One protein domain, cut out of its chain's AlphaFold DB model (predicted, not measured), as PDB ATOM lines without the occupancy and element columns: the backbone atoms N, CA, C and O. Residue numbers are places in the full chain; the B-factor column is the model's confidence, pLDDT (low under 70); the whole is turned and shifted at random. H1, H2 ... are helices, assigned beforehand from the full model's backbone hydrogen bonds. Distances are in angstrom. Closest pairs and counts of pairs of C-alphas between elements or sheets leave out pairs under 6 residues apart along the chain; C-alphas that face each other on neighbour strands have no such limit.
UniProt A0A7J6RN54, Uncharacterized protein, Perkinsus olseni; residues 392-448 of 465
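Overview. This is residues 392 to 448 of the 465 residues of an uncharacterized protein of Perkinsus olseni (UniProt A0A7J6RN54). Two long helices, H2 and H4, run opposite ways and cross at 52 degrees, with short H1 at one end of the pair and short H3 in the turn at the other. The printed part has 57 residues with four named helices, in the order H1 H2 H3 H4 along the chain, which hold 44 of these residues; there is no named strand, and the class is all helix. The whole is only just loose, close to compact, with a radius of gyration of the C-alphas of 12.4 A and spans of 38 by 19 by 16 A.

Along the chain. H1, residues 394 to 398, begins at C-alpha (-21.194, 29.844, -27.607). H2, residues 401 to 417, is 24.4 A long. H3 holds residues 422 to 425. H4, residues 429 to 446, is 25.5 A long and ends at C-alpha (-15.599, 24.920, -23.245).

Arrangement. H1 and H2 touch only at the corner, the closest C-alphas being Ile 395 and Asp 401, 6.4 A. H2 touches H4 at a steep tilt, closest at C-alphas Val 408 and Tyr 440, 6.2 A. H2 and H3 only just touch, with 3 pairs of C-alphas within 8 A, and only at the corner. H1 and H3 are apart. Every O i to N i+4 pair is within hydrogen-bond range in H1, H2 and H4; H3 is too short for one.

Size, cuts and confidence. The printed part has no cut, and its links are tight. Confidence is under 70 in 11 residues, among them 424 to 430.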
ATOM      1  N   GLN A 392     -28.661  28.782 -26.201       67.25
ATOM      2  CA  GLN A 392     -27.735  28.615 -27.325       67.25
ATOM      3  C   GLN A 392     -26.292  28.493 -26.843       67.25
ATOM      4  O   GLN A 392     -25.867  29.266 -25.976       67.25
ATOM      5  N   SER A 393     -25.537  27.562 -27.433       77.69
ATOM      6  CA  SER A 393     -24.112  27.409 -27.141       77.69
ATOM      7  C   SER A 393     -23.304  28.599 -27.674       77.69
ATOM      8  O   SER A 393     -23.737  29.341 -28.562       77.69
ATOM      9  N   MET A 394     -22.110  28.816 -27.134       74.81
ATOM     10  CA  MET A 394     -21.194  29.844 -27.607       74.81
ATOM     11  C   MET A 394     -20.717  29.522 -29.027       74.81
ATOM     12  O   MET A 394     -20.583  30.452 -29.817       74.81
ATOM     13  N   ILE A 395     -20.570  28.240 -29.384       76.69
ATOM     14  CA  ILE A 395     -20.283  27.810 -30.763       76.69
ATOM     15  C   ILE A 395     -21.386  28.277 -31.717       76.69
ATOM     16  O   ILE A 395     -21.089  28.919 -32.726       76.69
ATOM     17  N   ASP A 396     -22.656  28.040 -31.381       75.06
ATOM     18  CA  ASP A 396     -23.785  28.461 -32.224       75.06
ATOM     19  C   ASP A 396     -23.808  29.983 -32.388       75.06
ATOM     20  O   ASP A 396     -23.963  30.511 -33.490       75.06
ATOM     21  N   ARG A 397     -23.571  30.702 -31.288       80.50
ATOM     22  CA  ARG A 397     -23.523  32.169 -31.264       80.50
ATOM     23  C   ARG A 397     -22.335  32.747 -32.038       80.50
ATOM     24  O   ARG A 397     -22.405  33.899 -32.458       80.50
ATOM     25  N   MET A 398     -21.262  31.978 -32.226       70.25
ATOM     26  CA  MET A 398     -20.116  32.339 -33.068       70.25
ATOM     27  C   MET A 398     -20.350  32.040 -34.558       70.25
ATOM     28  O   MET A 398     -19.545  32.456 -35.389       70.25
ATOM     29  N   GLY A 399     -21.443  31.361 -34.920       71.94
ATOM     30  CA  GLY A 399     -21.731  30.948 -36.298       71.94
ATOM     31  C   GLY A 399     -21.335  29.504 -36.619       71.94
ATOM     32  O   GLY A 399     -21.218  29.155 -37.792       71.94
ATOM     33  N   GLY A 400     -21.147  28.661 -35.598       75.56
ATOM     34  CA  GLY A 400     -20.871  27.233 -35.744       75.56
ATOM     35  C   GLY A 400     -19.381  26.879 -35.781       75.56
ATOM     36  O   GLY A 400     -18.502  27.721 -35.584       75.56
ATOM     37  N   ASP A 401     -19.093  25.604 -36.048       76.19
ATOM     38  CA  ASP A 401     -17.738  25.041 -35.972       76.19
ATOM     39  C   ASP A 401     -16.724  25.716 -36.903       76.19
ATOM     40  O   ASP A 401     -15.587  25.946 -36.496       76.19
ATOM     41  N   MET A 402     -17.131  26.117 -38.114       71.88
ATOM     42  CA  MET A 402     -16.233  26.803 -39.060       71.88
ATOM     43  C   MET A 402     -15.710  28.136 -38.500       71.88
ATOM     44  O   MET A 402     -14.552  28.505 -38.712       71.88
ATOM     45  N   SER A 403     -16.547  28.857 -37.748       75.44
ATOM     46  CA  SER A 403     -16.142  30.097 -37.085       75.44
ATOM     47  C   SER A 403     -15.188  29.838 -35.923       75.44
ATOM     48  O   SER A 403     -14.268  30.624 -35.701       75.44
ATOM     49  N   LEU A 404     -15.373  28.733 -35.191       75.31
ATOM     50  CA  LEU A 404     -14.463  28.334 -34.119       75.31
ATOM     51  C   LEU A 404     -13.093  27.920 -34.670       75.31
ATOM     52  O   LEU A 404     -12.077  28.331 -34.118       75.31
ATOM     53  N   GLU A 405     -13.046  27.161 -35.767       79.75
ATOM     54  CA  GLU A 405     -11.791  26.816 -36.450       79.75
ATOM     55  C   GLU A 405     -11.039  28.076 -36.899       79.75
ATOM     56  O   GLU A 405      -9.866  28.249 -36.573       79.75
ATOM     57  N   THR A 406     -11.745  29.012 -37.541       78.00
ATOM     58  CA  THR A 406     -11.172  30.299 -37.970       78.00
ATOM     59  C   THR A 406     -10.640  31.107 -36.779       78.00
ATOM     60  O   THR A 406      -9.569  31.711 -36.847       78.00
ATOM     61  N   PHE A 407     -11.366  31.104 -35.659       77.19
ATOM     62  CA  PHE A 407     -10.944  31.771 -34.431       77.19
ATOM     63  C   PHE A 407      -9.697  31.125 -33.807       77.19
ATOM     64  O   PHE A 407      -8.781  31.836 -33.393       77.19
ATOM     65  N   VAL A 408      -9.628  29.791 -33.772       80.25
ATOM     66  CA  VAL A 408      -8.447  29.041 -33.309       80.25
ATOM     67  C   VAL A 408      -7.231  29.370 -34.167       80.25
ATOM     68  O   VAL A 408      -6.148  29.602 -33.626       80.25
ATOM     69  N   ASP A 409      -7.407  29.447 -35.484       80.25
ATOM     70  CA  ASP A 409      -6.340  29.827 -36.406       80.25
ATOM     71  C   ASP A 409      -5.868  31.262 -36.168       80.25
ATOM     72  O   ASP A 409      -4.661  31.502 -36.112       80.25
ATOM     73  N   PHE A 410      -6.784  32.204 -35.934       81.00
ATOM     74  CA  PHE A 410      -6.426  33.580 -35.591       81.00
ATOM     75  C   PHE A 410      -5.632  33.671 -34.280       81.00
ATOM     76  O   PHE A 410      -4.563  34.285 -34.252       81.00
ATOM     77  N   LEU A 411      -6.113  33.032 -33.205       77.50
ATOM     78  CA  LEU A 411      -5.409  32.984 -31.914       77.50
ATOM     79  C   LEU A 411      -4.002  32.411 -32.069       77.50
ATOM     80  O   LEU A 411      -3.047  32.896 -31.463       77.50
ATOM     81  N   TYR A 412      -3.878  31.380 -32.898       78.69
ATOM     82  CA  TYR A 412      -2.610  30.744 -33.174       78.69
ATOM     83  C   TYR A 412      -1.655  31.664 -33.953       78.69
ATOM     84  O   TYR A 412      -0.501  31.805 -33.552       78.69
ATOM     85  N   GLN A 413      -2.117  32.339 -35.013       78.44
ATOM     86  CA  GLN A 413      -1.288  33.301 -35.756       78.44
ATOM     87  C   GLN A 413      -0.821  34.455 -34.864       78.44
ATOM     88  O   GLN A 413       0.351  34.826 -34.898       78.44
ATOM     89  N   ALA A 414      -1.710  34.968 -34.008       74.44
ATOM     90  CA  ALA A 414      -1.362  35.987 -33.026       74.44
ATOM     91  C   ALA A 414      -0.287  35.487 -32.043       74.44
ATOM     92  O   ALA A 414       0.669  36.202 -31.761       74.44
ATOM     93  N   ALA A 415      -0.400  34.243 -31.570       73.00
ATOM     94  CA  ALA A 415       0.564  33.659 -30.643       73.00
ATOM     95  C   ALA A 415       1.935  33.383 -31.286       73.00
ATOM     96  O   ALA A 415       2.965  33.567 -30.644       73.00
ATOM     97  N   VAL A 416       1.969  32.974 -32.559       76.06
ATOM     98  CA  VAL A 416       3.220  32.804 -33.321       76.06
ATOM     99  C   VAL A 416       3.905  34.149 -33.587       76.06
ATOM    100  O   VAL A 416       5.134  34.204 -33.628       76.06
ATOM    101  N   GLY A 417       3.129  35.222 -33.750       72.94
ATOM    102  CA  GLY A 417       3.637  36.584 -33.922       72.94
ATOM    103  C   GLY A 417       4.112  37.266 -32.633       72.94
ATOM    104  O   GLY A 417       4.741  38.315 -32.719       72.94
ATOM    105  N   ASP A 418       3.832  36.702 -31.453       73.75
ATOM    106  CA  ASP A 418       4.214  37.286 -30.163       73.75
ATOM    107  C   ASP A 418       5.588  36.778 -29.706       73.75
ATOM    108  O   ASP A 418       5.745  35.639 -29.256       73.75
ATOM    109  N   ASP A 419       6.589  37.656 -29.768       75.25
ATOM    110  CA  ASP A 419       7.982  37.351 -29.423       75.25
ATOM    111  C   ASP A 419       8.175  36.808 -27.993       75.25
ATOM    112  O   ASP A 419       9.148  36.099 -27.732       75.25
ATOM    113  N   ARG A 420       7.246  37.072 -27.060       73.31
ATOM    114  CA  ARG A 420       7.331  36.589 -25.666       73.31
ATOM    115  C   ARG A 420       7.051  35.095 -25.543       73.31
ATOM    116  O   ARG A 420       7.532  34.459 -24.607       73.31
ATOM    117  N   ILE A 421       6.239  34.548 -26.448       72.50
ATOM    118  CA  ILE A 421       5.752  33.163 -26.376       72.50
ATOM    119  C   ILE A 421       6.103  32.328 -27.609       72.50
ATOM    120  O   ILE A 421       6.055  31.099 -27.535       72.50
ATOM    121  N   ARG A 422       6.535  32.962 -28.706       72.50
ATOM    122  CA  ARG A 422       6.940  32.312 -29.960       72.50
ATOM    123  C   ARG A 422       7.956  31.188 -29.752       72.50
ATOM    124  O   ARG A 422       7.838  30.143 -30.386       72.50
ATOM    125  N   TYR A 423       8.901  31.354 -28.822       74.50
ATOM    126  CA  TYR A 423       9.887  30.322 -28.474       74.50
ATOM    127  C   TYR A 423       9.243  28.988 -28.052       74.50
ATOM    128  O   TYR A 423       9.734  27.917 -28.402       74.50
ATOM    129  N   TYR A 424       8.105  29.026 -27.350       67.06
ATOM    130  CA  TYR A 424       7.395  27.818 -26.918       67.06
ATOM    131  C   TYR A 424       6.624  27.128 -28.053       67.06
ATOM    132  O   TYR A 424       6.271  25.949 -27.929       67.06
ATOM    133  N   LEU A 425       6.376  27.847 -29.152       69.62
ATOM    134  CA  LEU A 425       5.581  27.402 -30.295       69.62
ATOM    135  C   LEU A 425       6.441  26.924 -31.474       69.62
ATOM    136  O   LEU A 425       5.921  26.260 -32.363       69.62
ATOM    137  N   ASP A 426       7.753  27.159 -31.475       69.06
ATOM    138  CA  ASP A 426       8.645  26.725 -32.557       69.06
ATOM    139  C   ASP A 426       8.991  25.221 -32.467       69.06
ATOM    140  O   ASP A 426      10.079  24.814 -32.063       69.06
ATOM    141  N   LYS A 427       8.009  24.354 -32.767       66.81
ATOM    142  CA  LYS A 427       8.130  22.884 -32.635       66.81
ATOM    143  C   LYS A 427       7.863  22.094 -33.929       66.81
ATOM    144  O   LYS A 427       7.643  20.881 -33.872       66.81
ATOM    145  N   GLY A 428       7.906  22.758 -35.086       68.12
ATOM    146  CA  GLY A 428       7.726  22.162 -36.417       68.12
ATOM    147  C   GLY A 428       6.260  21.863 -36.809       68.12
ATOM    148  O   GLY A 428       5.412  21.614 -35.951       68.12
ATOM    149  N   PRO A 429       5.927  21.831 -38.116       67.19
ATOM    150  CA  PRO A 429       4.549  21.914 -38.631       67.19
ATOM    151  C   PRO A 429       3.593  20.800 -38.172       67.19
ATOM    152  O   PRO A 429       2.396  21.041 -38.018       67.19
ATOM    153  N   ALA A 430       4.091  19.590 -37.904       67.75
ATOM    154  CA  ALA A 430       3.263  18.485 -37.411       67.75
ATOM    155  C   ALA A 430       2.806  18.692 -35.954       67.75
ATOM    156  O   ALA A 430       1.654  18.421 -35.614       67.75
ATOM    157  N   LYS A 431       3.693  19.214 -35.099       71.69
ATOM    158  CA  LYS A 431       3.396  19.495 -33.687       71.69
ATOM    159  C   LYS A 431       2.507  20.735 -33.556       71.69
ATOM    160  O   LYS A 431       1.648  20.775 -32.681       71.69
ATOM    161  N   LEU A 432       2.629  21.677 -34.496       68.06
ATOM    162  CA  LEU A 432       1.771  22.862 -34.609       68.06
ATOM    163  C   LEU A 432       0.314  22.506 -34.924       68.06
ATOM    164  O   LEU A 432      -0.584  22.912 -34.188       68.06
ATOM    165  N   LYS A 433       0.076  21.640 -35.918       75.81
ATOM    166  CA  LYS A 433      -1.277  21.122 -36.202       75.81
ATOM    167  C   LYS A 433      -1.885  20.387 -35.005       75.81
ATOM    168  O   LYS A 433      -3.089  20.455 -34.771       75.81
ATOM    169  N   GLN A 434      -1.060  19.687 -34.225       78.38
ATOM    170  CA  GLN A 434      -1.515  19.005 -33.014       78.38
ATOM    171  C   GLN A 434      -1.923  19.991 -31.908       78.38
ATOM    172  O   GLN A 434      -2.895  19.728 -31.202       78.38
ATOM    173  N   ILE A 435      -1.218  21.119 -31.767       75.81
ATOM    174  CA  ILE A 435      -1.577  22.194 -30.830       75.81
ATOM    175  C   ILE A 435      -2.898  22.841 -31.253       75.81
ATOM    176  O   ILE A 435      -3.812  22.883 -30.436       75.81
ATOM    177  N   GLN A 436      -3.046  23.248 -32.520       77.56
ATOM    178  CA  GLN A 436      -4.302  23.815 -33.038       77.56
ATOM    179  C   GLN A 436      -5.485  22.870 -32.803       77.56
ATOM    180  O   GLN A 436      -6.510  23.284 -32.271       77.56
ATOM    181  N   LYS A 437      -5.314  21.571 -33.088       81.00
ATOM    182  CA  LYS A 437      -6.348  20.561 -32.830       81.00
ATOM    183  C   LYS A 437      -6.714  20.460 -31.346       81.00
ATOM    184  O   LYS A 437      -7.893  20.362 -31.025       81.00
ATOM    185  N   LYS A 438      -5.732  20.480 -30.439       79.44
ATOM    186  CA  LYS A 438      -5.986  20.432 -28.989       79.44
ATOM    187  C   LYS A 438      -6.677  21.698 -28.483       79.44
ATOM    188  O   LYS A 438      -7.577  21.593 -27.659       79.44
ATOM    189  N   VAL A 439      -6.282  22.869 -28.983       77.00
ATOM    190  CA  VAL A 439      -6.926  24.149 -28.654       77.00
ATOM    191  C   VAL A 439      -8.364  24.162 -29.167       77.00
ATOM    192  O   VAL A 439      -9.262  24.490 -28.402       77.00
ATOM    193  N   TYR A 440      -8.602  23.719 -30.404       82.12
ATOM    194  CA  TYR A 440      -9.952  23.557 -30.946       82.12
ATOM    195  C   TYR A 440     -10.795  22.604 -30.090       82.12
ATOM    196  O   TYR A 440     -11.899  22.958 -29.706       82.12
ATOM    197  N   GLN A 441     -10.273  21.430 -29.722       76.44
ATOM    198  CA  GLN A 441     -10.989  20.474 -28.868       76.44
ATOM    199  C   GLN A 441     -11.318  21.056 -27.489       76.44
ATOM    200  O   GLN A 441     -12.429  20.880 -26.994       76.44
ATOM    201  N   TYR A 442     -10.364  21.767 -26.884       74.12
ATOM    202  CA  TYR A 442     -10.565  22.432 -25.602       74.12
ATOM    203  C   TYR A 442     -11.648  23.511 -25.697       74.12
ATOM    204  O   TYR A 442     -12.589  23.503 -24.909       74.12
ATOM    205  N   LEU A 443     -11.544  24.409 -26.680       75.44
ATOM    206  CA  LEU A 443     -12.507  25.490 -26.869       75.44
ATOM    207  C   LEU A 443     -13.877  24.963 -27.293       75.44
ATOM    208  O   LEU A 443     -14.874  25.461 -26.799       75.44
ATOM    209  N   SER A 444     -13.946  23.926 -28.129       77.38
ATOM    210  CA  SER A 444     -15.205  23.283 -28.515       77.38
ATOM    211  C   SER A 444     -15.926  22.718 -27.286       77.38
ATOM    212  O   SER A 444     -17.099  23.012 -27.067       77.38
ATOM    213  N   GLY A 445     -15.206  22.014 -26.404       71.50
ATOM    214  CA  GLY A 445     -15.760  21.567 -25.123       71.50
ATOM    215  C   GLY A 445     -16.180  22.730 -24.218       71.50
ATOM    216  O   GLY A 445     -17.285  22.725 -23.679       71.50
ATOM    217  N   ALA A 446     -15.334  23.754 -24.088       68.88
ATOM    218  CA  ALA A 446     -15.599  24.920 -23.245       68.88
ATOM    219  C   ALA A 446     -16.733  25.820 -23.772       68.88
ATOM    220  O   ALA A 446     -17.347  26.537 -22.991       68.88
ATOM    221  N   PHE A 447     -17.011  25.810 -25.078       78.19
ATOM    222  CA  PHE A 447     -18.004  26.670 -25.736       78.19
ATOM    223  C   PHE A 447     -19.345  25.960 -25.979       78.19
ATOM    224  O   PHE A 447     -20.227  26.518 -26.636       78.19
ATOM    225  N   GLY A 448     -19.528  24.763 -25.413       67.75
ATOM    226  CA  GLY A 448     -20.800  24.038 -25.432       67.75
ATOM    227  C   GLY A 448     -20.989  23.087 -26.617       67.75
ATOM    228  O   GLY A 448     -22.123  22.706 -26.897       67.75
TER     229      GLY A 448